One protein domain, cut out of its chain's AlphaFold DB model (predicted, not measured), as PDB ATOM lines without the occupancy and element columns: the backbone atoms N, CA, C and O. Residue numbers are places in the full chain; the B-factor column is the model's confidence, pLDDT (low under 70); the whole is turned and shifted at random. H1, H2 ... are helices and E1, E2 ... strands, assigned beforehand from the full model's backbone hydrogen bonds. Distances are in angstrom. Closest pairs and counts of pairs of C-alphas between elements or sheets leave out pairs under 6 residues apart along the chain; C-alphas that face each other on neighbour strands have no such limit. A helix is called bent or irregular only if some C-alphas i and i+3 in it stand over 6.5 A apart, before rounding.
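AT A GLANCE: This is residues 661 to 857 of the 1219 residues of an uncharacterized protein of Candidatus Methanodesulfokores washburnensis (UniProt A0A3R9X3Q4). Three long helices, H2, H7 and H10, cross one another steeply as the core of a pile of helices, and H10 makes a V with H9, with H7 crossing between the two arms. H8 and H11 lie toward the open end of the V and H1 crosses H7 and H10 on another side, while the small strand hairpin E1 E2 sits beside H2 and H10, with H3 and H6 packed on H2 and the short H5 farther out, on H3. H4 lies out at the rim, where residues 721 to 726 stick out. The printed part has 197 residues with eleven named helices and two named strands, in the order H1 H2 H3 E1 E2 H4 H5 H6 H7 H8 H9 H10 H11; the sheet E1 - E2 is antiparallel and the class is mostly helix. The whole is compact, with a radius of gyration of the C-alphas of 17.0 A and spans of 49 by 43 by 30 A.

IN THESE COORDINATES: Strand E1 is residues 705 to 708, from C-alpha 705 at (27.695, 4.018, 33.154), and E2 is residues 711 to 714. Before them come H1, residues 661 to 671 and 14.6 A long, H2, residues 676 to 692 and 23.7 A, and H3, residues 697 to 702. C-alpha 661 is at (24.720, -18.684, 46.009). H2 is irregular, with C-alphas 681 and 684 at 7.8 A, and has a kink of 52 degrees near residue 683. After the strands come H4, residues 717 to 723, H5, residues 727 to 730, H6, residues 736 to 742, and H7, residues 748 to 765 and 25.6 A long. H8 is residues 770 to 782 and 19.1 A; H9, residues 796 to 815 and 28.6 A, has a kink of 29 degrees near residue 809. H10, residues 819 to 842, is the longest helix at 34.7 A, and H11, residues 849 to 857, ends with C-alpha 857 at (37.600, 7.867, 39.565).

HOW THE PARTS SIT: E1 and E2 form an antiparallel hairpin, with N 706 and O 713 at 2.8 A and N 711 and O 708 at 2.7 A, within hydrogen-bond range. The closest C-alphas of H2 and E1, those of Arg 681 and Ala 705, are 4.3 A apart. H2 touches H10, closest at Ala 683 and Leu 832, whose C-alphas are 5.1 A apart. H7 touches H10 with residues 757 to 765 alone, at a steep tilt of 69 degrees, only just short of about perpendicular; the closest C-alphas, of Ser 761 and Gly 833, are 4.5 A apart. H2 and H7, the hubs with five helices touched each, touch at a steep tilt of 66 degrees, closest at the C-alphas of Ala 690 and Met 755, 5.0 A. Farther out, H1 touches H7 at Ala 664 and Thr 753, C-alphas 6.5 A apart, and H9 touches H7 at Gly 807 and Tyr 760, 6.1 A between C-alphas. H11 touches H8, with the C-alphas of Glu 849 and Leu 773 closest at 5.0 A. H3 touches H6, with the C-alphas of Glu 697 and Ala 739 closest at 4.9 A, and touches H5, with those of Tyr 701 and Leu 730 closest at 5.7 A. H4 touches no helix. Every O i to N i+4 pair is within hydrogen-bond range in H1, H3, H4, H6, H7, H10 and H11, against 11 of 13 in H2, 7 of 9 in H8 and 15 of 16 in H9; H5 is too short for such a pair.

THE WHOLE: The two C-alphas farthest apart, those of Glu 722 and Glu 816, are 51.8 A apart. The printed part has no cut. The link H8 to H9, residues 783 to 795, is long. Mean pLDDT of the printed part is 71.7; 65 residues are under 70, among them residues 762 to 814 and 844 to 851.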
ATOM      1  N   LEU A 661      25.579 -18.633  47.197       84.44
ATOM      2  CA  LEU A 661      24.720 -18.684  46.009       84.44
ATOM      3  C   LEU A 661      23.402 -17.932  46.250       84.44
ATOM      4  O   LEU A 661      22.984 -17.105  45.443       84.44
ATOM      5  N   PHE A 662      22.788 -18.120  47.420       90.38
ATOM      6  CA  PHE A 662      21.602 -17.345  47.790       90.38
ATOM      7  C   PHE A 662      21.890 -15.832  47.835       90.38
ATOM      8  O   PHE A 662      21.094 -15.033  47.341       90.38
ATOM      9  N   LEU A 663      23.033 -15.423  48.399       89.44
ATOM     10  CA  LEU A 663      23.426 -14.010  48.450       89.44
ATOM     11  C   LEU A 663      23.736 -13.441  47.057       89.44
ATOM     12  O   LEU A 663      23.334 -12.316  46.770       89.44
ATOM     13  N   ALA A 664      24.361 -14.212  46.166       86.56
ATOM     14  CA  ALA A 664      24.584 -13.818  44.776       86.56
ATOM     15  C   ALA A 664      23.255 -13.586  44.037       86.56
ATOM     16  O   ALA A 664      23.092 -12.570  43.356       86.56
ATOM     17  N   GLN A 665      22.262 -14.460  44.235       88.75
ATOM     18  CA  GLN A 665      20.911 -14.232  43.715       88.75
ATOM     19  C   GLN A 665      20.234 -13.014  44.334       88.75
ATOM     20  O   GLN A 665      19.527 -12.299  43.627       88.75
ATOM     21  N   TYR A 666      20.441 -12.748  45.623       92.19
ATOM     22  CA  TYR A 666      19.932 -11.528  46.247       92.19
ATOM     23  C   TYR A 666      20.528 -10.279  45.577       92.19
ATOM     24  O   TYR A 666      19.782  -9.378  45.188       92.19
ATOM     25  N   LEU A 667      21.850 -10.238  45.366       90.81
ATOM     26  CA  LEU A 667      22.514  -9.145  44.644       90.81
ATOM     27  C   LEU A 667      21.910  -8.973  43.239       90.81
ATOM     28  O   LEU A 667      21.513  -7.872  42.867       90.81
ATOM     29  N   TRP A 668      21.755 -10.063  42.485       90.44
ATOM     30  CA  TRP A 668      21.206 -10.015  41.130       90.44
ATOM     31  C   TRP A 668      19.717  -9.635  41.078       90.44
ATOM     32  O   TRP A 668      19.341  -8.639  40.462       90.44
ATOM     33  N   ARG A 669      18.841 -10.411  41.722       89.06
ATOM     34  CA  ARG A 669      17.377 -10.312  41.570       89.06
ATOM     35  C   ARG A 669      16.737  -9.223  42.429       89.06
ATOM     36  O   ARG A 669      15.657  -8.732  42.075       89.06
ATOM     37  N   VAL A 670      17.368  -8.859  43.549       90.44
ATOM     38  CA  VAL A 670      16.853  -7.844  44.480       90.44
ATOM     39  C   VAL A 670      17.558  -6.516  44.271       90.44
ATOM     40  O   VAL A 670      16.887  -5.552  43.912       90.44
ATOM     41  N   LEU A 671      18.885  -6.451  44.433       90.00
ATOM     42  CA  LEU A 671      19.593  -5.169  44.307       90.00
ATOM     43  C   LEU A 671      19.653  -4.681  42.857       90.00
ATOM     44  O   LEU A 671      19.371  -3.517  42.598       90.00
ATOM     45  N   LEU A 672      19.976  -5.565  41.909       91.25
ATOM     46  CA  LEU A 672      20.078  -5.227  40.482       91.25
ATOM     47  C   LEU A 672      18.772  -5.480  39.712       91.25
ATOM     48  O   LEU A 672      18.697  -5.252  38.502       91.25
ATOM     49  N   GLY A 673      17.725  -5.946  40.400       88.31
ATOM     50  CA  GLY A 673      16.399  -6.190  39.829       88.31
ATOM     51  C   GLY A 673      16.364  -7.208  38.681       88.31
ATOM     52  O   GLY A 673      15.391  -7.214  37.929       88.31
ATOM     53  N   GLY A 674      17.411  -8.018  38.507       87.31
ATOM     54  CA  GLY A 674      17.590  -8.917  37.364       87.31
ATOM     55  C   GLY A 674      17.845  -8.195  36.034       87.31
ATOM     56  O   GLY A 674      17.615  -8.765  34.970       87.31
ATOM     57  N   LYS A 675      18.249  -6.917  36.067       88.88
ATOM     58  CA  LYS A 675      18.412  -6.078  34.874       88.88
ATOM     59  C   LYS A 675      19.892  -5.909  34.526       88.88
ATOM     60  O   LYS A 675      20.621  -5.233  35.254       88.88
ATOM     61  N   LYS A 676      20.302  -6.390  33.345       89.62
ATOM     62  CA  LYS A 676      21.643  -6.121  32.778       89.62
ATOM     63  C   LYS A 676      21.948  -4.625  32.709       89.62
ATOM     64  O   LYS A 676      23.042  -4.203  33.060       89.62
ATOM     65  N   ASP A 677      20.959  -3.813  32.337       89.19
ATOM     66  CA  ASP A 677      21.107  -2.357  32.284       89.19
ATOM     67  C   ASP A 677      21.497  -1.764  33.642       89.19
ATOM     68  O   ASP A 677      22.395  -0.928  33.711       89.19
ATOM     69  N   LEU A 678      20.854  -2.201  34.731       91.06
ATOM     70  CA  LEU A 678      21.154  -1.686  36.065       91.06
ATOM     71  C   LEU A 678      22.525  -2.174  36.542       91.06
ATOM     72  O   LEU A 678      23.321  -1.357  37.000       91.06
ATOM     73  N   ALA A 679      22.831  -3.461  36.343       91.19
ATOM     74  CA  ALA A 679      24.148  -4.038  36.620       91.19
ATOM     75  C   ALA A 679      25.269  -3.278  35.904       91.19
ATOM     76  O   ALA A 679      26.279  -2.938  36.517       91.19
ATOM     77  N   ARG A 680      25.056  -2.917  34.636       91.19
ATOM     78  CA  ARG A 680      26.017  -2.141  33.856       91.19
ATOM     79  C   ARG A 680      26.210  -0.725  34.385       91.19
ATOM     80  O   ARG A 680      27.340  -0.251  34.436       91.19
ATOM     81  N   ARG A 681      25.135  -0.051  34.813       92.19
ATOM     82  CA  ARG A 681      25.229   1.291  35.420       92.19
ATOM     83  C   ARG A 681      26.080   1.286  36.680       92.19
ATOM     84  O   ARG A 681      26.887   2.191  36.841       92.19
ATOM     85  N   VAL A 682      25.911   0.293  37.553       93.00
ATOM     86  CA  VAL A 682      26.555   0.263  38.880       93.00
ATOM     87  C   VAL A 682      27.790  -0.633  38.962       93.00
ATOM     88  O   VAL A 682      28.314  -0.828  40.054       93.00
ATOM     89  N   ALA A 683      28.288  -1.137  37.830       91.94
ATOM     90  CA  ALA A 683      29.435  -2.038  37.797       91.94
ATOM     91  C   ALA A 683      30.662  -1.446  38.505       91.94
ATOM     92  O   ALA A 683      31.174  -2.037  39.451       91.94
ATOM     93  N   ILE A 684      31.089  -0.240  38.115       90.69
ATOM     94  CA  ILE A 684      32.229   0.441  38.745       90.69
ATOM     95  C   ILE A 684      31.983   0.719  40.239       90.69
ATOM     96  O   ILE A 684      32.843   0.360  41.042       90.69
ATOM     97  N   PRO A 685      30.821   1.254  40.668       93.19
ATOM     98  CA  PRO A 685      30.487   1.351  42.090       93.19
ATOM     99  C   PRO A 685      30.592   0.031  42.880       93.19
ATOM    100  O   PRO A 685      31.062   0.053  44.017       93.19
ATOM    101  N   LEU A 686      30.194  -1.109  42.298       89.88
ATOM    102  CA  LEU A 686      30.333  -2.432  42.925       89.88
ATOM    103  C   LEU A 686      31.804  -2.846  43.065       89.88
ATOM    104  O   LEU A 686      32.196  -3.324  44.128       89.88
ATOM    105  N   PHE A 687      32.629  -2.608  42.040       82.56
ATOM    106  CA  PHE A 687      34.076  -2.840  42.115       82.56
ATOM    107  C   PHE A 687      34.743  -1.962  43.175       82.56
ATOM    108  O   PHE A 687      35.557  -2.454  43.953       82.56
ATOM    109  N   LEU A 688      34.365  -0.682  43.257       79.62
ATOM    110  CA  LEU A 688      34.862   0.222  44.294       79.62
ATOM    111  C   LEU A 688      34.488  -0.274  45.691       79.62
ATOM    112  O   LEU A 688      35.324  -0.247  46.592       79.62
ATOM    113  N   HIS A 689      33.261  -0.765  45.865       83.50
ATOM    114  CA  HIS A 689      32.829  -1.308  47.144       83.50
ATOM    115  C   HIS A 689      33.583  -2.583  47.518       83.50
ATOM    116  O   HIS A 689      34.095  -2.693  48.628       83.50
ATOM    117  N   ALA A 690      33.718  -3.520  46.580       75.25
ATOM    118  CA  ALA A 690      34.455  -4.760  46.793       75.25
ATOM    119  C   ALA A 690      35.938  -4.510  47.132       75.25
ATOM    120  O   ALA A 690      36.494  -5.170  48.008       75.25
ATOM    121  N   ALA A 691      36.573  -3.544  46.461       71.19
ATOM    122  CA  ALA A 691      37.995  -3.252  46.621       71.19
ATOM    123  C   ALA A 691      38.306  -2.428  47.880       71.19
ATOM    124  O   ALA A 691      39.273  -2.705  48.591       71.19
ATOM    125  N   PHE A 692      37.500  -1.400  48.165       71.44
ATOM    126  CA  PHE A 692      37.811  -0.398  49.190       71.44
ATOM    127  C   PHE A 692      36.840  -0.422  50.383       71.44
ATOM    128  O   PHE A 692      37.076   0.257  51.386       71.44
ATOM    129  N   GLY A 693      35.771  -1.214  50.326       76.31
ATOM    130  CA  GLY A 693      34.663  -1.170  51.276       76.31
ATOM    131  C   GLY A 693      33.693  -0.023  50.965       76.31
ATOM    132  O   GLY A 693      33.610   0.425  49.828       76.31
ATOM    133  N   PRO A 694      32.964   0.510  51.961       80.44
ATOM    134  CA  PRO A 694      31.843   1.404  51.687       80.44
ATOM    135  C   PRO A 694      32.218   2.662  50.889       80.44
ATOM    136  O   PRO A 694      33.225   3.326  51.156       80.44
ATOM    137  N   VAL A 695      31.353   3.013  49.941       84.75
ATOM    138  CA  VAL A 695      31.554   4.044  48.922       84.75
ATOM    139  C   VAL A 695      30.586   5.206  49.175       84.75
ATOM    140  O   VAL A 695      29.382   4.980  49.265       84.75
ATOM    141  N   PRO A 696      31.062   6.459  49.301       91.31
ATOM    142  CA  PRO A 696      30.182   7.623  49.397       91.31
ATOM    143  C   PRO A 696      29.185   7.681  48.238       91.31
ATOM    144  O   PRO A 696      29.565   7.468  47.088       91.31
ATOM    145  N   GLU A 697      27.923   8.018  48.520       92.19
ATOM    146  CA  GLU A 697      26.850   8.010  47.513       92.19
ATOM    147  C   GLU A 697      27.205   8.824  46.258       92.19
ATOM    148  O   GLU A 697      26.887   8.417  45.142       92.19
ATOM    149  N   GLY A 698      27.909   9.952  46.417       91.69
ATOM    150  CA  GLY A 698      28.357  10.782  45.298       91.69
ATOM    151  C   GLY A 698      29.235  10.024  44.301       91.69
ATOM    152  O   GLY A 698      29.094  10.217  43.094       91.69
ATOM    153  N   LEU A 699      30.085   9.107  44.775       91.56
ATOM    154  CA  LEU A 699      30.925   8.282  43.903       91.56
ATOM    155  C   LEU A 699      30.115   7.271  43.097       91.56
ATOM    156  O   LEU A 699      30.483   6.992  41.955       91.56
ATOM    157  N   THR A 700      28.996   6.773  43.631       93.25
ATOM    158  CA  THR A 700      28.095   5.897  42.873       93.25
ATOM    159  C   THR A 700      27.570   6.616  41.634       93.25
ATOM    160  O   THR A 700      27.651   6.085  40.529       93.25
ATOM    161  N   TYR A 701      27.091   7.852  41.791       93.56
ATOM    162  CA  TYR A 701      26.564   8.624  40.663       93.56
ATOM    163  C   TYR A 701      27.656   9.129  39.716       93.56
ATOM    164  O   TYR A 701      27.415   9.247  38.517       93.56
ATOM    165  N   LEU A 702      28.850   9.416  40.240       92.19
ATOM    166  CA  LEU A 702      29.985   9.897  39.454       92.19
ATOM    167  C   LEU A 702      30.542   8.834  38.502       92.19
ATOM    168  O   LEU A 702      30.980   9.151  37.399       92.19
ATOM    169  N   THR A 703      30.537   7.578  38.945       92.25
ATOM    170  CA  THR A 703      31.181   6.456  38.246       92.25
ATOM    171  C   THR A 703      30.191   5.562  37.508       92.25
ATOM    172  O   THR A 703      30.578   4.543  36.940       92.25
ATOM    173  N   LYS A 704      28.910   5.955  37.468       92.75
ATOM    174  CA  LYS A 704      27.882   5.201  36.755       92.75
ATOM    175  C   LYS A 704      28.129   5.186  35.244       92.75
ATOM    176  O   LYS A 704      28.483   6.205  34.641       92.75
ATOM    177  N   ALA A 705      27.847   4.054  34.606       90.19
ATOM    178  CA  ALA A 705      27.695   4.018  33.154       90.19
ATOM    179  C   ALA A 705      26.358   4.665  32.752       90.19
ATOM    180  O   ALA A 705      25.361   4.555  33.459       90.19
ATOM    181  N   SER A 706      26.320   5.336  31.606       85.25
ATOM    182  CA  SER A 706      25.113   5.940  31.034       85.25
ATOM    183  C   SER A 706      24.801   5.308  29.682       85.25
ATOM    184  O   SER A 706      25.686   5.186  28.834       85.25
ATOM    185  N   ASN A 707      23.538   4.946  29.460       82.88
ATOM    186  CA  ASN A 707      23.060   4.436  28.175       82.88
ATOM    187  C   ASN A 707      22.514   5.605  27.336       82.88
ATOM    188  O   ASN A 707      21.408   6.094  27.574       82.88
ATOM    189  N   LYS A 708      23.310   6.087  26.375       74.88
ATOM    190  CA  LYS A 708      22.850   6.972  25.284       74.88
ATOM    191  C   LYS A 708      22.324   6.051  24.169       74.88
ATOM    192  O   LYS A 708      22.846   4.963  24.078       74.88
ATOM    193  N   PRO A 709      21.340   6.406  23.323       70.88
ATOM    194  CA  PRO A 709      20.543   5.468  22.503       70.88
ATOM    195  C   PRO A 709      21.290   4.237  21.917       70.88
ATOM    196  O   PRO A 709      21.755   4.278  20.780       70.88
ATOM    197  N   GLY A 710      21.388   3.141  22.687       69.31
ATOM    198  CA  GLY A 710      22.061   1.889  22.299       69.31
ATOM    199  C   GLY A 710      23.586   1.820  22.505       69.31
ATOM    200  O   GLY A 710      24.200   0.838  22.101       69.31
ATOM    201  N   PHE A 711      24.204   2.829  23.119       78.50
ATOM    202  CA  PHE A 711      25.636   2.944  23.382       78.50
ATOM    203  C   PHE A 711      25.903   3.291  24.851       78.50
ATOM    204  O   PHE A 711      25.458   4.322  25.372       78.50
ATOM    205  N   TRP A 712      26.677   2.435  25.508       84.88
ATOM    206  CA  TRP A 712      27.125   2.645  26.876       84.88
ATOM    207  C   TRP A 712      28.359   3.535  26.903       84.88
ATOM    208  O   TRP A 712      29.296   3.355  26.135       84.88
ATOM    209  N   SER A 713      28.347   4.524  27.789       87.69
ATOM    210  CA  SER A 713      29.485   5.415  27.996       87.69
ATOM    211  C   SER A 713      29.527   5.893  29.434       87.69
ATOM    212  O   SER A 713      28.477   6.141  30.029       87.69
ATOM    213  N   PHE A 714      30.720   6.085  29.976       91.19
ATOM    214  CA  PHE A 714      30.893   6.782  31.242       91.19
ATOM    215  C   PHE A 714      30.804   8.298  31.054       91.19
ATOM    216  O   PHE A 714      31.048   8.829  29.965       91.19
ATOM    217  N   LEU A 715      30.457   9.008  32.129       88.06
ATOM    218  CA  LEU A 715      30.522  10.469  32.150       88.06
ATOM    219  C   LEU A 715      31.963  10.902  31.899       88.06
ATOM    220  O   LEU A 715      32.867  10.474  32.618       88.06
ATOM    221  N   LYS A 716      32.178  11.721  30.869       88.62
ATOM    222  CA  LYS A 716      33.519  12.209  30.545       88.62
ATOM    223  C   LYS A 716      33.903  13.356  31.484       88.62
ATOM    224  O   LYS A 716      33.062  14.219  31.737       88.62
ATOM    225  N   PRO A 717      35.168  13.440  31.924       87.69
ATOM    226  CA  PRO A 717      35.660  14.552  32.738       87.69
ATOM    227  C   PRO A 717      35.349  15.935  32.148       87.69
ATOM    228  O   PRO A 717      34.864  16.813  32.855       87.69
ATOM    229  N   SER A 718      35.515  16.109  30.832       85.88
ATOM    230  CA  SER A 718      35.190  17.367  30.147       85.88
ATOM    231  C   SER A 718      33.697  17.715  30.200       85.88
ATOM    232  O   SER A 718      33.348  18.878  30.366       85.88
ATOM    233  N   GLU A 719      32.801  16.720  30.126       85.25
ATOM    234  CA  GLU A 719      31.352  16.945  30.249       85.25
ATOM    235  C   GLU A 719      30.977  17.423  31.663       85.25
ATOM    236  O   GLU A 719      30.066  18.240  31.803       85.25
ATOM    237  N   LEU A 720      31.675  16.937  32.697       86.56
ATOM    238  CA  LEU A 720      31.473  17.339  34.094       86.56
ATOM    239  C   LEU A 720      31.939  18.785  34.336       86.56
ATOM    240  O   LEU A 720      31.201  19.567  34.942       86.56
ATOM    241  N   GLU A 721      33.120  19.147  33.821       81.56
ATOM    242  CA  GLU A 721      33.688  20.497  33.950       81.56
ATOM    243  C   GLU A 721      32.872  21.546  33.176       81.56
ATOM    244  O   GLU A 721      32.452  22.552  33.750       81.56
ATOM    245  N   GLU A 722      32.598  21.311  31.886       79.94
ATOM    246  CA  GLU A 722      31.929  22.283  31.005       79.94
ATOM    247  C   GLU A 722      30.499  22.602  31.455       79.94
ATOM    248  O   GLU A 722      30.046  23.745  31.359       79.94
ATOM    249  N   ARG A 723      29.772  21.591  31.946       79.12
ATOM    250  CA  ARG A 723      28.358  21.728  32.327       79.12
ATOM    251  C   ARG A 723      28.154  22.162  33.772       79.12
ATOM    252  O   ARG A 723      27.012  22.414  34.143       79.12
ATOM    253  N   LYS A 724      29.222  22.241  34.576       80.25
ATOM    254  CA  LYS A 724      29.150  22.496  36.025       80.25
ATOM    255  C   LYS A 724      28.116  21.620  36.723       80.25
ATOM    256  O   LYS A 724      27.259  22.102  37.459       80.25
ATOM    257  N   VAL A 725      28.184  20.325  36.429       78.25
ATOM    258  CA  VAL A 725      27.203  19.348  36.903       78.25
ATOM    259  C   VAL A 725      27.298  19.254  38.424       78.25
ATOM    260  O   VAL A 725      28.366  18.954  38.964       78.25
ATOM    261  N   SER A 726      26.200  19.527  39.123       80.88
ATOM    262  CA  SER A 726      26.112  19.339  40.570       80.88
ATOM    263  C   SER A 726      25.803  17.878  40.905       80.88
ATOM    264  O   SER A 726      25.351  17.110  40.056       80.88
ATOM    265  N   LEU A 727      25.970  17.475  42.172       82.50
ATOM    266  CA  LEU A 727      25.530  16.140  42.599       82.50
ATOM    267  C   LEU A 727      24.036  15.914  42.314       82.50
ATOM    268  O   LEU A 727      23.654  14.811  41.943       82.50
ATOM    269  N   GLN A 728      23.193  16.940  42.476       82.25
ATOM    270  CA  GLN A 728      21.752  16.818  42.233       82.25
ATOM    271  C   GLN A 728      21.447  16.494  40.767       82.25
ATOM    272  O   GLN A 728      20.536  15.721  40.502       82.25
ATOM    273  N   ASP A 729      22.250  17.005  39.832       83.75
ATOM    274  CA  ASP A 729      22.102  16.716  38.400       83.75
ATOM    275  C   ASP A 729      22.564  15.292  38.037       83.75
ATOM    276  O   ASP A 729      22.134  14.730  37.032       83.75
ATOM    277  N   LEU A 730      23.452  14.698  38.847       86.38
ATOM    278  CA  LEU A 730      23.922  13.321  38.674       86.38
ATOM    279  C   LEU A 730      22.978  12.280  39.284       86.38
ATOM    280  O   LEU A 730      23.060  11.103  38.909       86.38
ATOM    281  N   LYS A 731      22.116  12.676  40.225       88.38
ATOM    282  CA  LYS A 731      21.224  11.751  40.923       88.38
ATOM    283  C   LYS A 731      20.211  11.123  39.974       88.38
ATOM    284  O   LYS A 731      19.613  11.778  39.130       88.38
ATOM    285  N   GLU A 732      20.013   9.826  40.158       89.81
ATOM    286  CA  GLU A 732      18.951   9.054  39.525       89.81
ATOM    287  C   GLU A 732      18.171   8.350  40.628       89.81
ATOM    288  O   GLU A 732      18.760   7.580  41.388       89.81
ATOM    289  N   ASP A 733      16.859   8.582  40.696       87.25
ATOM    290  CA  ASP A 733      15.990   7.986  41.722       87.25
ATOM    291  C   ASP A 733      16.072   6.446  41.723       87.25
ATOM    292  O   ASP A 733      16.020   5.818  42.778       87.25
ATOM    293  N   GLU A 734      16.273   5.822  40.551       88.19
ATOM    294  CA  GLU A 734      16.450   4.363  40.425       88.19
ATOM    295  C   GLU A 734      17.760   3.865  41.072       88.19
ATOM    296  O   GLU A 734      17.820   2.722  41.523       88.19
ATOM    297  N   LEU A 735      18.797   4.708  41.164       91.69
ATOM    298  CA  LEU A 735      20.092   4.354  41.758       91.69
ATOM    299  C   LEU A 735      20.192   4.700  43.245       91.69
ATOM    300  O   LEU A 735      21.084   4.186  43.916       91.69
ATOM    301  N   GLU A 736      19.303   5.537  43.784       90.31
ATOM    302  CA  GLU A 736      19.373   5.973  45.182       90.31
ATOM    303  C   GLU A 736      19.392   4.810  46.194       90.31
ATOM    304  O   GLU A 736      20.241   4.827  47.093       90.31
ATOM    305  N   PRO A 737      18.556   3.758  46.059       88.75
ATOM    306  CA  PRO A 737      18.627   2.605  46.954       88.75
ATOM    307  C   PRO A 737      19.983   1.888  46.906       88.75
ATOM    308  O   PRO A 737      20.480   1.466  47.951       88.75
ATOM    309  N   LEU A 738      20.596   1.780  45.720       90.56
ATOM    310  CA  LEU A 738      21.904   1.146  45.543       90.56
ATOM    311  C   LEU A 738      23.045   2.019  46.058       90.56
ATOM    312  O   LEU A 738      23.937   1.502  46.718       90.56
ATOM    313  N   ALA A 739      23.007   3.329  45.812       91.81
ATOM    314  CA  ALA A 739      23.998   4.259  46.346       91.81
ATOM    315  C   ALA A 739      24.031   4.202  47.882       91.81
ATOM    316  O   ALA A 739      25.104   4.125  48.479       91.81
ATOM    317  N   ARG A 740      22.856   4.145  48.528       89.06
ATOM    318  CA  ARG A 740      22.755   3.969  49.984       89.06
ATOM    319  C   ARG A 740      23.297   2.620  50.443       89.06
ATOM    320  O   ARG A 740      24.052   2.592  51.413       89.06
ATOM    321  N   TRP A 741      22.952   1.533  49.748       89.81
ATOM    322  CA  TRP A 741      23.467   0.192  50.045       89.81
ATOM    323  C   TRP A 741      25.002   0.172  49.971       89.81
ATOM    324  O   TRP A 741      25.660  -0.130  50.956       89.81
ATOM    325  N   LEU A 742      25.586   0.679  48.882       90.25
ATOM    326  CA  LEU A 742      27.039   0.753  48.693       90.25
ATOM    327  C   LEU A 742      27.757   1.658  49.709       90.25
ATOM    328  O   LEU A 742      28.972   1.543  49.862       90.25
ATOM    329  N   SER A 743      27.047   2.549  50.406       86.56
ATOM    330  CA  SER A 743      27.622   3.471  51.397       86.56
ATOM    331  C   SER A 743      27.769   2.892  52.807       86.56
ATOM    332  O   SER A 743      28.330   3.541  53.697       86.56
ATOM    333  N   VAL A 744      27.300   1.667  53.042       79.31
ATOM    334  CA  VAL A 744      27.410   0.990  54.338       79.31
ATOM    335  C   VAL A 744      28.167  -0.318  54.194       79.31
ATOM    336  O   VAL A 744      28.145  -0.933  53.147       79.31
ATOM    337  N   ARG A 745      28.866  -0.748  55.247       77.88
ATOM    338  CA  ARG A 745      29.513  -2.065  55.242       77.88
ATOM    339  C   ARG A 745      28.485  -3.122  55.623       77.88
ATOM    340  O   ARG A 745      27.807  -2.948  56.639       77.88
ATOM    341  N   HIS A 746      28.417  -4.199  54.860       80.62
ATOM    342  CA  HIS A 746      27.544  -5.342  55.085       80.62
ATOM    343  C   HIS A 746      28.249  -6.445  55.887       80.62
ATOM    344  O   HIS A 746      29.408  -6.329  56.291       80.62
ATOM    345  N   GLU A 747      27.511  -7.512  56.201       79.94
ATOM    346  CA  GLU A 747      28.065  -8.667  56.904       79.94
ATOM    347  C   GLU A 747      29.143  -9.380  56.079       79.94
ATOM    348  O   GLU A 747      29.006  -9.501  54.866       79.94
ATOM    349  N   ASP A 748      30.158  -9.931  56.755       70.94
ATOM    350  CA  ASP A 748      31.360 -10.515  56.136       70.94
ATOM    351  C   ASP A 748      31.079 -11.432  54.937       70.94
ATOM    352  O   ASP A 748      31.768 -11.344  53.931       70.94
ATOM    353  N   LEU A 749      30.053 -12.286  55.013       77.94
ATOM    354  CA  LEU A 749      29.725 -13.209  53.922       77.94
ATOM    355  C   LEU A 749      29.105 -12.510  52.702       77.94
ATOM    356  O   LEU A 749      29.283 -12.980  51.582       77.94
ATOM    357  N   MET A 750      28.366 -11.414  52.900       83.19
ATOM    358  CA  MET A 750      27.856 -10.595  51.795       83.19
ATOM    359  C   MET A 750      29.009  -9.859  51.108       83.19
ATOM    360  O   MET A 750      29.098  -9.888  49.885       83.19
ATOM    361  N   GLU A 751      29.913  -9.273  51.896       77.31
ATOM    362  CA  GLU A 751      31.136  -8.626  51.396       77.31
ATOM    363  C   GLU A 751      32.009  -9.616  50.609       77.31
ATOM    364  O   GLU A 751      32.444  -9.323  49.499       77.31
ATOM    365  N   GLU A 752      32.199 -10.826  51.142       73.25
ATOM    366  CA  GLU A 752      32.935 -11.916  50.492       73.25
ATOM    367  C   GLU A 752      32.253 -12.371  49.194       73.25
ATOM    368  O   GLU A 752      32.916 -12.539  48.177       73.25
ATOM    369  N   THR A 753      30.922 -12.513  49.197       78.81
ATOM    370  CA  THR A 753      30.164 -12.891  47.992       78.81
ATOM    371  C   THR A 753      30.300 -11.829  46.898       78.81
ATOM    372  O   THR A 753      30.534 -12.166  45.740       78.81
ATOM    373  N   LEU A 754      30.177 -10.544  47.249       81.75
ATOM    374  CA  LEU A 754      30.364  -9.442  46.305       81.75
ATOM    375  C   LEU A 754      31.795  -9.421  45.752       81.75
ATOM    376  O   LEU A 754      31.985  -9.270  44.546       81.75
ATOM    377  N   MET A 755      32.791  -9.606  46.622       72.81
ATOM    378  CA  MET A 755      34.193  -9.677  46.228       72.81
ATOM    379  C   MET A 755      34.437 -10.821  45.239       72.81
ATOM    380  O   MET A 755      34.987 -10.572  44.173       72.81
ATOM    381  N   GLU A 756      33.971 -12.039  45.522       71.19
ATOM    382  CA  GLU A 756      34.116 -13.191  44.621       71.19
ATOM    383  C   GLU A 756      33.444 -12.965  43.259       71.19
ATOM    384  O   GLU A 756      34.027 -13.293  42.227       71.19
ATOM    385  N   ILE A 757      32.262 -12.341  43.230       75.62
ATOM    386  CA  ILE A 757      31.582 -11.963  41.980       75.62
ATOM    387  C   ILE A 757      32.432 -10.975  41.174       75.62
ATOM    388  O   ILE A 757      32.625 -11.164  39.970       75.62
ATOM    389  N   CYS A 758      32.963  -9.931  41.814       76.69
ATOM    390  CA  CYS A 758      33.822  -8.942  41.163       76.69
ATOM    391  C   CYS A 758      35.127  -9.573  40.653       76.69
ATOM    392  O   CYS A 758      35.523  -9.333  39.514       76.69
ATOM    393  N   ILE A 759      35.759 -10.433  41.456       65.38
ATOM    394  CA  ILE A 759      36.958 -11.192  41.084       65.38
ATOM    395  C   ILE A 759      36.674 -12.039  39.843       65.38
ATOM    396  O   ILE A 759      37.371 -11.923  38.838       65.38
ATOM    397  N   TYR A 760      35.607 -12.833  39.865       69.00
ATOM    398  CA  TYR A 760      35.249 -13.694  38.742       69.00
ATOM    399  C   TYR A 760      34.917 -12.888  37.471       69.00
ATOM    400  O   TYR A 760      35.287 -13.276  36.361       69.00
ATOM    401  N   SER A 761      34.290 -11.717  37.628       71.69
ATOM    402  CA  SER A 761      34.031 -10.766  36.535       71.69
ATOM    403  C   SER A 761      35.319 -10.211  35.927       71.69
ATOM    404  O   SER A 761      35.440 -10.142  34.704       71.69
ATOM    405  N   CYS A 762      36.297  -9.862  36.765       65.06
ATOM    406  CA  CYS A 762      37.608  -9.396  36.321       65.06
ATOM    407  C   CYS A 762      38.370 -10.495  35.569       65.06
ATOM    408  O   CYS A 762      38.862 -10.247  34.471       65.06
ATOM    409  N   ALA A 763      38.397 -11.723  36.106       60.19
ATOM    410  CA  ALA A 763      39.079 -12.873  35.500       60.19
ATOM    411  C   ALA A 763      38.659 -13.106  34.046       60.19
ATOM    412  O   ALA A 763      39.476 -13.422  33.181       60.19
ATOM    413  N   ARG A 764      37.361 -12.938  33.784       62.06
ATOM    414  CA  ARG A 764      36.757 -13.147  32.469       62.06
ATOM    415  C   ARG A 764      37.008 -11.981  31.511       62.06
ATOM    416  O   ARG A 764      37.115 -12.209  30.309       62.06
ATOM    417  N   ALA A 765      37.099 -10.756  32.029       58.22
ATOM    418  CA  ALA A 765      37.341  -9.552  31.238       58.22
ATOM    419  C   ALA A 765      38.813  -9.398  30.821       58.22
ATOM    420  O   ALA A 765      39.089  -8.996  29.691       58.22
ATOM    421  N   THR A 766      39.755  -9.743  31.705       54.91
ATOM    422  CA  THR A 766      41.197  -9.525  31.503       54.91
ATOM    423  C   THR A 766      42.047 -10.777  31.822       54.91
ATOM    424  O   THR A 766      42.899 -10.745  32.713       54.91
ATOM    425  N   PRO A 767      41.926 -11.890  31.057       45.97
ATOM    426  CA  PRO A 767      42.589 -13.167  31.380       45.97
ATOM    427  C   PRO A 767      44.123 -13.103  31.492       45.97
ATOM    428  O   PRO A 767      44.725 -13.915  32.184       45.97
ATOM    429  N   PHE A 768      44.768 -12.143  30.817       41.19
ATOM    430  CA  PHE A 768      46.225 -11.931  30.858       41.19
ATOM    431  C   PHE A 768      46.712 -11.095  32.058       41.19
ATOM    432  O   PHE A 768      47.914 -11.070  32.314       41.19
ATOM    433  N   PHE A 769      45.818 -10.401  32.773       45.41
ATOM    434  CA  PHE A 769      46.168  -9.363  33.761       45.41
ATOM    435  C   PHE A 769      45.627  -9.623  35.177       45.41
ATOM    436  O   PHE A 769      46.104  -9.005  36.127       45.41
ATOM    437  N   PHE A 770      44.744 -10.619  35.322       41.78
ATOM    438  CA  PHE A 770      44.035 -11.022  36.543       41.78
ATOM    439  C   PHE A 770      44.904 -11.195  37.811       41.78
ATOM    440  O   PHE A 770      44.430 -11.016  38.931       41.78
ATOM    441  N   GLY A 771      46.199 -11.487  37.653       42.06
ATOM    442  CA  GLY A 771      47.154 -11.580  38.760       42.06
ATOM    443  C   GLY A 771      47.498 -10.250  39.449       42.06
ATOM    444  O   GLY A 771      48.005 -10.286  40.572       42.06
ATOM    445  N   SER A 772      47.257  -9.093  38.811       45.38
ATOM    446  CA  SER A 772      47.653  -7.778  39.345       45.38
ATOM    447  C   SER A 772      46.577  -7.127  40.221       45.38
ATOM    448  O   SER A 772      46.879  -6.826  41.372       45.38
ATOM    449  N   LEU A 773      45.310  -7.024  39.775       41.56
ATOM    450  CA  LEU A 773      44.242  -6.382  40.562       41.56
ATOM    451  C   LEU A 773      44.102  -6.981  41.963       41.56
ATOM    452  O   LEU A 773      43.959  -6.247  42.935       41.56
ATOM    453  N   MET A 774      44.172  -8.310  42.076       44.50
ATOM    454  CA  MET A 774      44.088  -8.998  43.365       44.50
ATOM    455  C   MET A 774      45.263  -8.666  44.277       44.50
ATOM    456  O   MET A 774      45.059  -8.377  45.454       44.50
ATOM    457  N   PHE A 775      46.480  -8.642  43.732       42.75
ATOM    458  CA  PHE A 775      47.671  -8.253  44.478       42.75
ATOM    459  C   PHE A 775      47.577  -6.798  44.954       42.75
ATOM    460  O   PHE A 775      47.898  -6.518  46.106       42.75
ATOM    461  N   ASP A 776      47.083  -5.884  44.121       46.72
ATOM    462  CA  ASP A 776      47.016  -4.462  44.454       46.72
ATOM    463  C   ASP A 776      45.852  -4.117  45.389       46.72
ATOM    464  O   ASP A 776      46.054  -3.358  46.335       46.72
ATOM    465  N   ILE A 777      44.677  -4.742  45.237       42.47
ATOM    466  CA  ILE A 777      43.575  -4.642  46.212       42.47
ATOM    467  C   ILE A 777      44.022  -5.205  47.572       42.47
ATOM    468  O   ILE A 777      43.809  -4.560  48.603       42.47
ATOM    469  N   MET A 778      44.701  -6.360  47.597       41.53
ATOM    470  CA  MET A 778      45.259  -6.943  48.826       41.53
ATOM    471  C   MET A 778      46.310  -6.015  49.467       41.53
ATOM    472  O   MET A 778      46.221  -5.710  50.659       41.53
ATOM    473  N   MET A 779      47.241  -5.464  48.681       39.62
ATOM    474  CA  MET A 779      48.277  -4.533  49.154       39.62
ATOM    475  C   MET A 779      47.701  -3.199  49.665       39.62
ATOM    476  O   MET A 779      48.157  -2.667  50.685       39.62
ATOM    477  N   THR A 780      46.677  -2.661  49.002       38.16
ATOM    478  CA  THR A 780      45.938  -1.458  49.415       38.16
ATOM    479  C   THR A 780      45.168  -1.685  50.721       38.16
ATOM    480  O   THR A 780      45.177  -0.836  51.620       38.16
ATOM    481  N   LEU A 781      44.569  -2.864  50.910       37.22
ATOM    482  CA  LEU A 781      43.911  -3.223  52.167       37.22
ATOM    483  C   LEU A 781      44.920  -3.429  53.318       37.22
ATOM    484  O   LEU A 781      44.578  -3.131  54.471       37.22
ATOM    485  N   GLU A 782      46.156  -3.861  53.057       37.53
ATOM    486  CA  GLU A 782      47.222  -4.054  54.061       37.53
ATOM    487  C   GLU A 782      47.949  -2.762  54.493       37.53
ATOM    488  O   GLU A 782      48.406  -2.658  55.638       37.53
ATOM    489  N   ARG A 783      47.985  -1.719  53.650       38.03
ATOM    490  CA  ARG A 783      48.596  -0.401  53.964       38.03
ATOM    491  C   ARG A 783      47.987   0.311  55.183       38.03
ATOM    492  O   ARG A 783      48.580   1.232  55.738       38.03
ATOM    493  N   ASN A 784      46.816  -0.118  55.656       32.12
ATOM    494  CA  ASN A 784      46.172   0.439  56.848       32.12
ATOM    495  C   ASN A 784      46.628  -0.187  58.184       32.12
ATOM    496  O   ASN A 784      46.175   0.269  59.235       32.12
ATOM    497  N   GLY A 785      47.551  -1.158  58.166       28.97
ATOM    498  CA  GLY A 785      48.132  -1.755  59.369       28.97
ATOM    499  C   GLY A 785      49.420  -2.536  59.100       28.97
ATOM    500  O   GLY A 785      49.385  -3.747  58.965       28.97
ATOM    501  N   SER A 786      50.565  -1.846  59.094       28.41
ATOM    502  CA  SER A 786      51.906  -2.385  59.387       28.41
ATOM    503  C   SER A 786      52.269  -3.776  58.813       28.41
ATOM    504  O   SER A 786      52.745  -4.611  59.577       28.41
ATOM    505  N   TYR A 787      52.135  -4.024  57.501       30.75
ATOM    506  CA  TYR A 787      52.699  -5.231  56.852       30.75
ATOM    507  C   TYR A 787      53.195  -5.050  55.397       30.75
ATOM    508  O   TYR A 787      53.305  -6.009  54.648       30.75
ATOM    509  N   TYR A 788      53.657  -3.852  55.023       29.33
ATOM    510  CA  TYR A 788      54.198  -3.523  53.685       29.33
ATOM    511  C   TYR A 788      55.423  -4.356  53.205       29.33
ATOM    512  O   TYR A 788      55.839  -4.236  52.057       29.33
ATOM    513  N   TYR A 789      56.025  -5.219  54.038       28.78
ATOM    514  CA  TYR A 789      57.330  -5.846  53.750       28.78
ATOM    515  C   TYR A 789      57.356  -7.374  53.564       28.78
ATOM    516  O   TYR A 789      58.449  -7.924  53.468       28.78
ATOM    517  N   MET A 790      56.224  -8.086  53.474       24.91
ATOM    518  CA  MET A 790      56.255  -9.549  53.232       24.91
ATOM    519  C   MET A 790      55.710 -10.018  51.875       24.91
ATOM    520  O   MET A 790      56.063 -11.115  51.454       24.91
ATOM    521  N   CYS A 791      54.947  -9.206  51.138       26.94
ATOM    522  CA  CYS A 791      54.318  -9.646  49.881       26.94
ATOM    523  C   CYS A 791      55.240  -9.592  48.649       26.94
ATOM    524  O   CYS A 791      54.904 -10.124  47.593       26.94
ATOM    525  N   LYS A 792      56.456  -9.041  48.785       27.72
ATOM    526  CA  LYS A 792      57.483  -9.106  47.729       27.72
ATOM    527  C   LYS A 792      58.080 -10.517  47.554       27.72
ATOM    528  O   LYS A 792      58.774 -10.744  46.571       27.72
ATOM    529  N   GLU A 793      57.807 -11.447  48.479       29.30
ATOM    530  CA  GLU A 793      58.272 -12.848  48.437       29.30
ATOM    531  C   GLU A 793      57.177 -13.872  48.067       29.30
ATOM    532  O   GLU A 793      57.448 -15.072  48.071       29.30
ATOM    533  N   LEU A 794      55.947 -13.447  47.746       32.06
ATOM    534  CA  LEU A 794      54.899 -14.369  47.285       32.06
ATOM    535  C   LEU A 794      55.157 -14.762  45.824       32.06
ATOM    536  O   LEU A 794      55.027 -13.933  44.916       32.06
ATOM    537  N   ASP A 795      55.557 -16.022  45.640       35.75
ATOM    538  CA  ASP A 795      55.894 -16.651  44.362       35.75
ATOM    539  C   ASP A 795      54.729 -16.557  43.363       35.75
ATOM    540  O   ASP A 795      53.563 -16.657  43.745       35.75
ATOM    541  N   GLN A 796      55.038 -16.349  42.084       38.25
ATOM    542  CA  GLN A 796      54.046 -16.145  41.021       38.25
ATOM    543  C   GLN A 796      53.125 -17.370  40.861       38.25
ATOM    544  O   GLN A 796      51.928 -17.211  40.647       38.25
ATOM    545  N   ALA A 797      53.654 -18.572  41.104       35.06
ATOM    546  CA  ALA A 797      52.902 -19.826  41.080       35.06
ATOM    547  C   ALA A 797      51.821 -19.920  42.178       35.06
ATOM    548  O   ALA A 797      50.739 -20.437  41.937       35.06
ATOM    549  N   LEU A 798      52.073 -19.361  43.369       38.19
ATOM    550  CA  LEU A 798      51.080 -19.330  44.453       38.19
ATOM    551  C   LEU A 798      49.932 -18.351  44.161       38.19
ATOM    552  O   LEU A 798      48.861 -18.492  44.739       38.19
ATOM    553  N   ARG A 799      50.155 -17.358  43.286       39.50
ATOM    554  CA  ARG A 799      49.134 -16.388  42.854       39.50
ATOM    555  C   ARG A 799      48.179 -17.004  41.845       39.50
ATOM    556  O   ARG A 799      46.985 -16.771  41.957       39.50
ATOM    557  N   GLU A 800      48.704 -17.787  40.904       40.84
ATOM    558  CA  GLU A 800      47.915 -18.517  39.905       40.84
ATOM    559  C   GLU A 800      47.053 -19.606  40.573       40.84
ATOM    560  O   GLU A 800      45.850 -19.644  40.326       40.84
ATOM    561  N   ASP A 801      47.604 -20.361  41.533       40.75
ATOM    562  CA  ASP A 801      46.852 -21.352  42.329       40.75
ATOM    563  C   ASP A 801      45.716 -20.718  43.164       40.75
ATOM    564  O   ASP A 801      44.620 -21.273  43.260       40.75
ATOM    565  N   LEU A 802      45.948 -19.546  43.781       39.91
ATOM    566  CA  LEU A 802      44.948 -18.821  44.588       39.91
ATOM    567  C   LEU A 802      43.742 -18.395  43.735       39.91
ATOM    568  O   LEU A 802      42.584 -18.550  44.120       39.91
ATOM    569  N   ILE A 803      44.055 -17.874  42.554       43.69
ATOM    570  CA  ILE A 803      43.139 -17.380  41.528       43.69
ATOM    571  C   ILE A 803      42.283 -18.507  40.947       43.69
ATOM    572  O   ILE A 803      41.067 -18.350  40.813       43.69
ATOM    573  N   GLU A 804      42.905 -19.648  40.654       44.47
ATOM    574  CA  GLU A 804      42.215 -20.837  40.162       44.47
ATOM    575  C   GLU A 804      41.284 -21.392  41.246       44.47
ATOM    576  O   GLU A 804      40.110 -21.626  40.973       44.47
ATOM    577  N   THR A 805      41.742 -21.444  42.503       42.78
ATOM    578  CA  THR A 805      40.964 -21.941  43.655       42.78
ATOM    579  C   THR A 805      39.737 -21.068  43.975       42.78
ATOM    580  O   THR A 805      38.660 -21.591  44.276       42.78
ATOM    581  N   LEU A 806      39.874 -19.738  43.895       43.47
ATOM    582  CA  LEU A 806      38.799 -18.756  44.114       43.47
ATOM    583  C   LEU A 806      37.680 -18.864  43.078       43.47
ATOM    584  O   LEU A 806      36.496 -18.879  43.421       43.47
ATOM    585  N   GLY A 807      38.068 -18.949  41.804       49.59
ATOM    586  CA  GLY A 807      37.140 -19.148  40.698       49.59
ATOM    587  C   GLY A 807      36.530 -20.549  40.692       49.59
ATOM    588  O   GLY A 807      35.353 -20.688  40.355       49.59
ATOM    589  N   GLN A 808      37.286 -21.572  41.110       52.56
ATOM    590  CA  GLN A 808      36.815 -22.956  41.181       52.56
ATOM    591  C   GLN A 808      35.702 -23.132  42.199       52.56
ATOM    592  O   GLN A 808      34.694 -23.722  41.854       52.56
ATOM    593  N   ALA A 809      35.818 -22.613  43.424       53.56
ATOM    594  CA  ALA A 809      34.823 -22.913  44.456       53.56
ATOM    595  C   ALA A 809      33.409 -22.419  44.085       53.56
ATOM    596  O   ALA A 809      32.419 -23.119  44.315       53.56
ATOM    597  N   LEU A 810      33.306 -21.227  43.484       57.47
ATOM    598  CA  LEU A 810      32.037 -20.703  42.979       57.47
ATOM    599  C   LEU A 810      31.650 -21.361  41.644       57.47
ATOM    600  O   LEU A 810      30.484 -21.691  41.460       57.47
ATOM    601  N   GLY A 811      32.613 -21.618  40.751       60.62
ATOM    602  CA  GLY A 811      32.407 -22.325  39.479       60.62
ATOM    603  C   GLY A 811      31.877 -23.754  39.645       60.62
ATOM    604  O   GLY A 811      30.856 -24.098  39.064       60.62
ATOM    605  N   GLU A 812      32.504 -24.557  40.502       64.69
ATOM    606  CA  GLU A 812      32.072 -25.898  40.912       64.69
ATOM    607  C   GLU A 812      30.705 -25.842  41.599       64.69
ATOM    608  O   GLU A 812      29.836 -26.680  41.361       64.69
ATOM    609  N   ALA A 813      30.457 -24.813  42.419       62.22
ATOM    610  CA  ALA A 813      29.144 -24.623  43.016       62.22
ATOM    611  C   ALA A 813      28.043 -24.331  41.986       62.22
ATOM    612  O   ALA A 813      26.904 -24.745  42.209       62.22
ATOM    613  N   LEU A 814      28.379 -23.677  40.870       64.81
ATOM    614  CA  LEU A 814      27.477 -23.400  39.749       64.81
ATOM    615  C   LEU A 814      27.227 -24.620  38.846       64.81
ATOM    616  O   LEU A 814      26.288 -24.598  38.054       64.81
ATOM    617  N   GLU A 815      28.008 -25.698  38.945       70.62
ATOM    618  CA  GLU A 815      27.712 -26.936  38.206       70.62
ATOM    619  C   GLU A 815      26.516 -27.701  38.802       70.62
ATOM    620  O   GLU A 815      25.869 -28.493  38.119       70.62
ATOM    621  N   GLU A 816      26.188 -27.442  40.071       68.38
ATOM    622  CA  GLU A 816      25.129 -28.134  40.819       68.38
ATOM    623  C   GLU A 816      23.767 -27.402  40.809       68.38
ATOM    624  O   GLU A 816      22.778 -27.916  41.353       68.38
ATOM    625  N   VAL A 817      23.696 -26.202  40.220       72.88
ATOM    626  CA  VAL A 817      22.478 -25.369  40.156       72.88
ATOM    627  C   VAL A 817      21.716 -25.540  38.836       72.88
ATOM    628  O   VAL A 817      22.117 -26.284  37.947       72.88
ATOM    629  N   THR A 818      20.551 -24.895  38.717       74.31
ATOM    630  CA  THR A 818      19.737 -24.930  37.493       74.31
ATOM    631  C   THR A 818      20.416 -24.161  36.353       74.31
ATOM    632  O   THR A 818      21.119 -23.181  36.585       74.31
ATOM    633  N   GLU A 819      20.159 -24.554  35.100       76.25
ATOM    634  CA  GLU A 819      20.716 -23.852  33.927       76.25
ATOM    635  C   GLU A 819      20.302 -22.371  33.891       76.25
ATOM    636  O   GLU A 819      21.085 -21.504  33.519       76.25
ATOM    637  N   LEU A 820      19.085 -22.067  34.356       75.06
ATOM    638  CA  LEU A 820      18.592 -20.697  34.486       75.06
ATOM    639  C   LEU A 820      19.429 -19.878  35.479       75.06
ATOM    640  O   LEU A 820      19.799 -18.749  35.171       75.06
ATOM    641  N   TYR A 821      19.748 -20.443  36.650       76.31
ATOM    642  CA  TYR A 821      20.635 -19.800  37.621       76.31
ATOM    643  C   TYR A 821      21.989 -19.509  36.982       76.31
ATOM    644  O   TYR A 821      22.516 -18.401  37.093       76.31
ATOM    645  N   LYS A 822      22.566 -20.520  36.325       75.94
ATOM    646  CA  LYS A 822      23.880 -20.413  35.700       75.94
ATOM    647  C   LYS A 822      23.903 -19.290  34.664       75.94
ATOM    648  O   LYS A 822      24.804 -18.459  34.705       75.94
ATOM    649  N   GLN A 823      22.873 -19.205  33.825       81.44
ATOM    650  CA  GLN A 823      22.729 -18.139  32.840       81.44
ATOM    651  C   GLN A 823      22.609 -16.749  33.486       81.44
ATOM    652  O   GLN A 823      23.282 -15.820  33.056       81.44
ATOM    653  N   GLU A 824      21.792 -16.592  34.533       81.88
ATOM    654  CA  GLU A 824      21.666 -15.321  35.268       81.88
ATOM    655  C   GLU A 824      22.994 -14.873  35.893       81.88
ATOM    656  O   GLU A 824      23.323 -13.685  35.902       81.88
ATOM    657  N   PHE A 825      23.765 -15.826  36.414       79.88
ATOM    658  CA  PHE A 825      25.079 -15.557  36.977       79.88
ATOM    659  C   PHE A 825      26.093 -15.182  35.887       79.88
ATOM    660  O   PHE A 825      26.787 -14.177  36.023       79.88
ATOM    661  N   GLU A 826      26.150 -15.930  34.783       80.06
ATOM    662  CA  GLU A 826      27.002 -15.613  33.629       80.06
ATOM    663  C   GLU A 826      26.698 -14.221  33.061       80.06
ATOM    664  O   GLU A 826      27.620 -13.447  32.804       80.06
ATOM    665  N   ASP A 827      25.415 -13.875  32.962       83.44
ATOM    666  CA  ASP A 827      24.933 -12.567  32.529       83.44
ATOM    667  C   ASP A 827      25.447 -11.427  33.422       83.44
ATOM    668  O   ASP A 827      25.867 -10.379  32.915       83.44
ATOM    669  N   LEU A 828      25.419 -11.613  34.746       85.12
ATOM    670  CA  LEU A 828      25.954 -10.648  35.709       85.12
ATOM    671  C   LEU A 828      27.467 -10.479  35.525       85.12
ATOM    672  O   LEU A 828      27.941  -9.354  35.363       85.12
ATOM    673  N   ILE A 829      28.205 -11.588  35.517       80.69
ATOM    674  CA  ILE A 829      29.667 -11.611  35.400       80.69
ATOM    675  C   ILE A 829      30.137 -10.944  34.107       80.69
ATOM    676  O   ILE A 829      31.035 -10.103  34.132       80.69
ATOM    677  N   GLU A 830      29.522 -11.289  32.977       82.69
ATOM    678  CA  GLU A 830      29.851 -10.705  31.676       82.69
ATOM    679  C   GLU A 830      29.578  -9.198  31.663       82.69
ATOM    680  O   GLU A 830      30.413  -8.414  31.208       82.69
ATOM    681  N   THR A 831      28.442  -8.775  32.226       88.19
ATOM    682  CA  THR A 831      28.058  -7.359  32.272       88.19
ATOM    683  C   THR A 831      29.030  -6.530  33.114       88.19
ATOM    684  O   THR A 831      29.442  -5.447  32.688       88.19
ATOM    685  N   LEU A 832      29.404  -7.024  34.300       85.00
ATOM    686  CA  LEU A 832      30.367  -6.358  35.178       85.00
ATOM    687  C   LEU A 832      31.757  -6.315  34.540       85.00
ATOM    688  O   LEU A 832      32.387  -5.258  34.514       85.00
ATOM    689  N   GLY A 833      32.208  -7.445  33.990       79.94
ATOM    690  CA  GLY A 833      33.509  -7.568  33.342       79.94
ATOM    691  C   GLY A 833      33.659  -6.630  32.144       79.94
ATOM    692  O   GLY A 833      34.663  -5.931  32.035       79.94
ATOM    693  N   GLN A 834      32.638  -6.539  31.286       84.31
ATOM    694  CA  GLN A 834      32.654  -5.624  30.145       84.31
ATOM    695  C   GLN A 834      32.768  -4.158  30.591       84.31
ATOM    696  O   GLN A 834      33.574  -3.408  30.042       84.31
ATOM    697  N   ALA A 835      31.979  -3.745  31.586       86.62
ATOM    698  CA  ALA A 835      32.013  -2.372  32.083       86.62
ATOM    699  C   ALA A 835      33.367  -2.022  32.726       86.62
ATOM    700  O   ALA A 835      33.856  -0.909  32.541       86.62
ATOM    701  N   LEU A 836      33.982  -2.966  33.450       83.06
ATOM    702  CA  LEU A 836      35.330  -2.791  33.987       83.06
ATOM    703  C   LEU A 836      36.359  -2.649  32.862       83.06
ATOM    704  O   LEU A 836      37.136  -1.701  32.887       83.06
ATOM    705  N   GLY A 837      36.335  -3.537  31.863       79.62
ATOM    706  CA  GLY A 837      37.235  -3.465  30.709       79.62
ATOM    707  C   GLY A 837      37.165  -2.109  30.002       79.62
ATOM    708  O   GLY A 837      38.193  -1.476  29.792       79.62
ATOM    709  N   GLU A 838      35.955  -1.606  29.744       85.69
ATOM    710  CA  GLU A 838      35.730  -0.283  29.138       85.69
ATOM    711  C   GLU A 838      36.285   0.869  30.000       85.69
ATOM    712  O   GLU A 838      36.836   1.833  29.465       85.69
ATOM    713  N   ALA A 839      36.165   0.784  31.330       84.12
ATOM    714  CA  ALA A 839      36.714   1.788  32.243       84.12
ATOM    715  C   ALA A 839      38.250   1.757  32.285       84.12
ATOM    716  O   ALA A 839      38.881   2.813  32.303       84.12
ATOM    717  N   LEU A 840      38.848   0.562  32.272       79.06
ATOM    718  CA  LEU A 840      40.300   0.371  32.260       79.06
ATOM    719  C   LEU A 840      40.925   0.806  30.925       79.06
ATOM    720  O   LEU A 840      41.994   1.413  30.915       79.06
ATOM    721  N   GLU A 841      40.252   0.547  29.801       82.69
ATOM    722  CA  GLU A 841      40.676   1.014  28.477       82.69
ATOM    723  C   GLU A 841      40.706   2.549  28.382       82.69
ATOM    724  O   GLU A 841      41.593   3.102  27.729       82.69
ATOM    725  N   GLU A 842      39.779   3.250  29.049       84.00
ATOM    726  CA  GLU A 842      39.706   4.720  29.035       84.00
ATOM    727  C   GLU A 842      40.975   5.384  29.592       84.00
ATOM    728  O   GLU A 842      41.413   6.414  29.077       84.00
ATOM    729  N   VAL A 843      41.563   4.791  30.631       77.94
ATOM    730  CA  VAL A 843      42.729   5.322  31.358       77.94
ATOM    731  C   VAL A 843      44.053   4.680  30.930       77.94
ATOM    732  O   VAL A 843      45.073   4.880  31.581       77.94
ATOM    733  N   GLY A 844      44.056   3.902  29.839       63.69
ATOM    734  CA  GLY A 844      45.185   3.074  29.401       63.69
ATOM    735  C   GLY A 844      46.568   3.716  29.603       63.69
ATOM    736  O   GLY A 844      46.891   4.733  28.991       63.69
ATOM    737  N   GLY A 845      47.399   3.096  30.452       56.62
ATOM    738  CA  GLY A 845      48.732   3.601  30.809       56.62
ATOM    739  C   GLY A 845      49.187   3.312  32.248       56.62
ATOM    740  O   GLY A 845      50.382   3.419  32.530       56.62
ATOM    741  N   SER A 846      48.277   2.933  33.151       57.22
ATOM    742  CA  SER A 846      48.589   2.613  34.552       57.22
ATOM    743  C   SER A 846      49.294   1.250  34.694       57.22
ATOM    744  O   SER A 846      49.114   0.347  33.877       57.22
ATOM    745  N   LYS A 847      50.127   1.093  35.735       56.59
ATOM    746  CA  LYS A 847      50.921  -0.134  35.962       56.59
ATOM    747  C   LYS A 847      50.065  -1.321  36.430       56.59
ATOM    748  O   LYS A 847      50.505  -2.456  36.257       56.59
ATOM    749  N   THR A 848      48.891  -1.058  37.014       62.06
ATOM    750  CA  THR A 848      47.986  -2.056  37.603       62.06
ATOM    751  C   THR A 848      46.509  -1.678  37.431       62.06
ATOM    752  O   THR A 848      46.175  -0.511  37.219       62.06
ATOM    753  N   GLU A 849      45.609  -2.658  37.541       61.47
ATOM    754  CA  GLU A 849      44.154  -2.467  37.403       61.47
ATOM    755  C   GLU A 849      43.556  -1.644  38.570       61.47
ATOM    756  O   GLU A 849      42.600  -0.891  38.376       61.47
ATOM    757  N   ALA A 850      44.136  -1.727  39.775       63.28
ATOM    758  CA  ALA A 850      43.718  -0.911  40.921       63.28
ATOM    759  C   ALA A 850      44.114   0.561  40.744       63.28
ATOM    760  O   ALA A 850      43.306   1.450  41.018       63.28
ATOM    761  N   ASP A 851      45.331   0.820  40.249       68.50
ATOM    762  CA  ASP A 851      45.783   2.175  39.933       68.50
ATOM    763  C   ASP A 851      44.931   2.777  38.813       68.50
ATOM    764  O   ASP A 851      44.509   3.924  38.928       68.50
ATOM    765  N   ALA A 852      44.595   1.990  37.787       74.12
ATOM    766  CA  ALA A 852      43.686   2.404  36.723       74.12
ATOM    767  C   ALA A 852      42.280   2.737  37.256       74.12
ATOM    768  O   ALA A 852      41.687   3.739  36.861       74.12
ATOM    769  N   LEU A 853      41.745   1.959  38.202       77.12
ATOM    770  CA  LEU A 853      40.455   2.262  38.827       77.12
ATOM    771  C   LEU A 853      40.516   3.537  39.688       77.12
ATOM    772  O   LEU A 853      39.611   4.372  39.619       77.12
ATOM    773  N   LEU A 854      41.581   3.722  40.476       77.25
ATOM    774  CA  LEU A 854      41.818   4.955  41.238       77.25
ATOM    775  C   LEU A 854      41.937   6.168  40.311       77.25
ATOM    776  O   LEU A 854      41.366   7.218  40.598       77.25
ATOM    777  N   GLU A 855      42.634   6.008  39.193       79.38
ATOM    778  CA  GLU A 855      42.808   7.018  38.158       79.38
ATOM    779  C   GLU A 855      41.469   7.375  37.502       79.38
ATOM    780  O   GLU A 855      41.077   8.543  37.496       79.38
ATOM    781  N   PHE A 856      40.709   6.368  37.063       85.38
ATOM    782  CA  PHE A 856      39.390   6.513  36.442       85.38
ATOM    783  C   PHE A 856      38.434   7.353  37.296       85.38
ATOM    784  O   PHE A 856      37.724   8.229  36.782       85.38
ATOM    785  N   VAL A 857      38.419   7.107  38.611       87.06
ATOM    786  CA  VAL A 857      37.600   7.867  39.565       87.06
ATOM    787  C   VAL A 857      38.229   9.221  39.897       87.06
ATOM    788  O   VAL A 857      37.518  10.225  39.967       87.06
TER     789      VAL A 857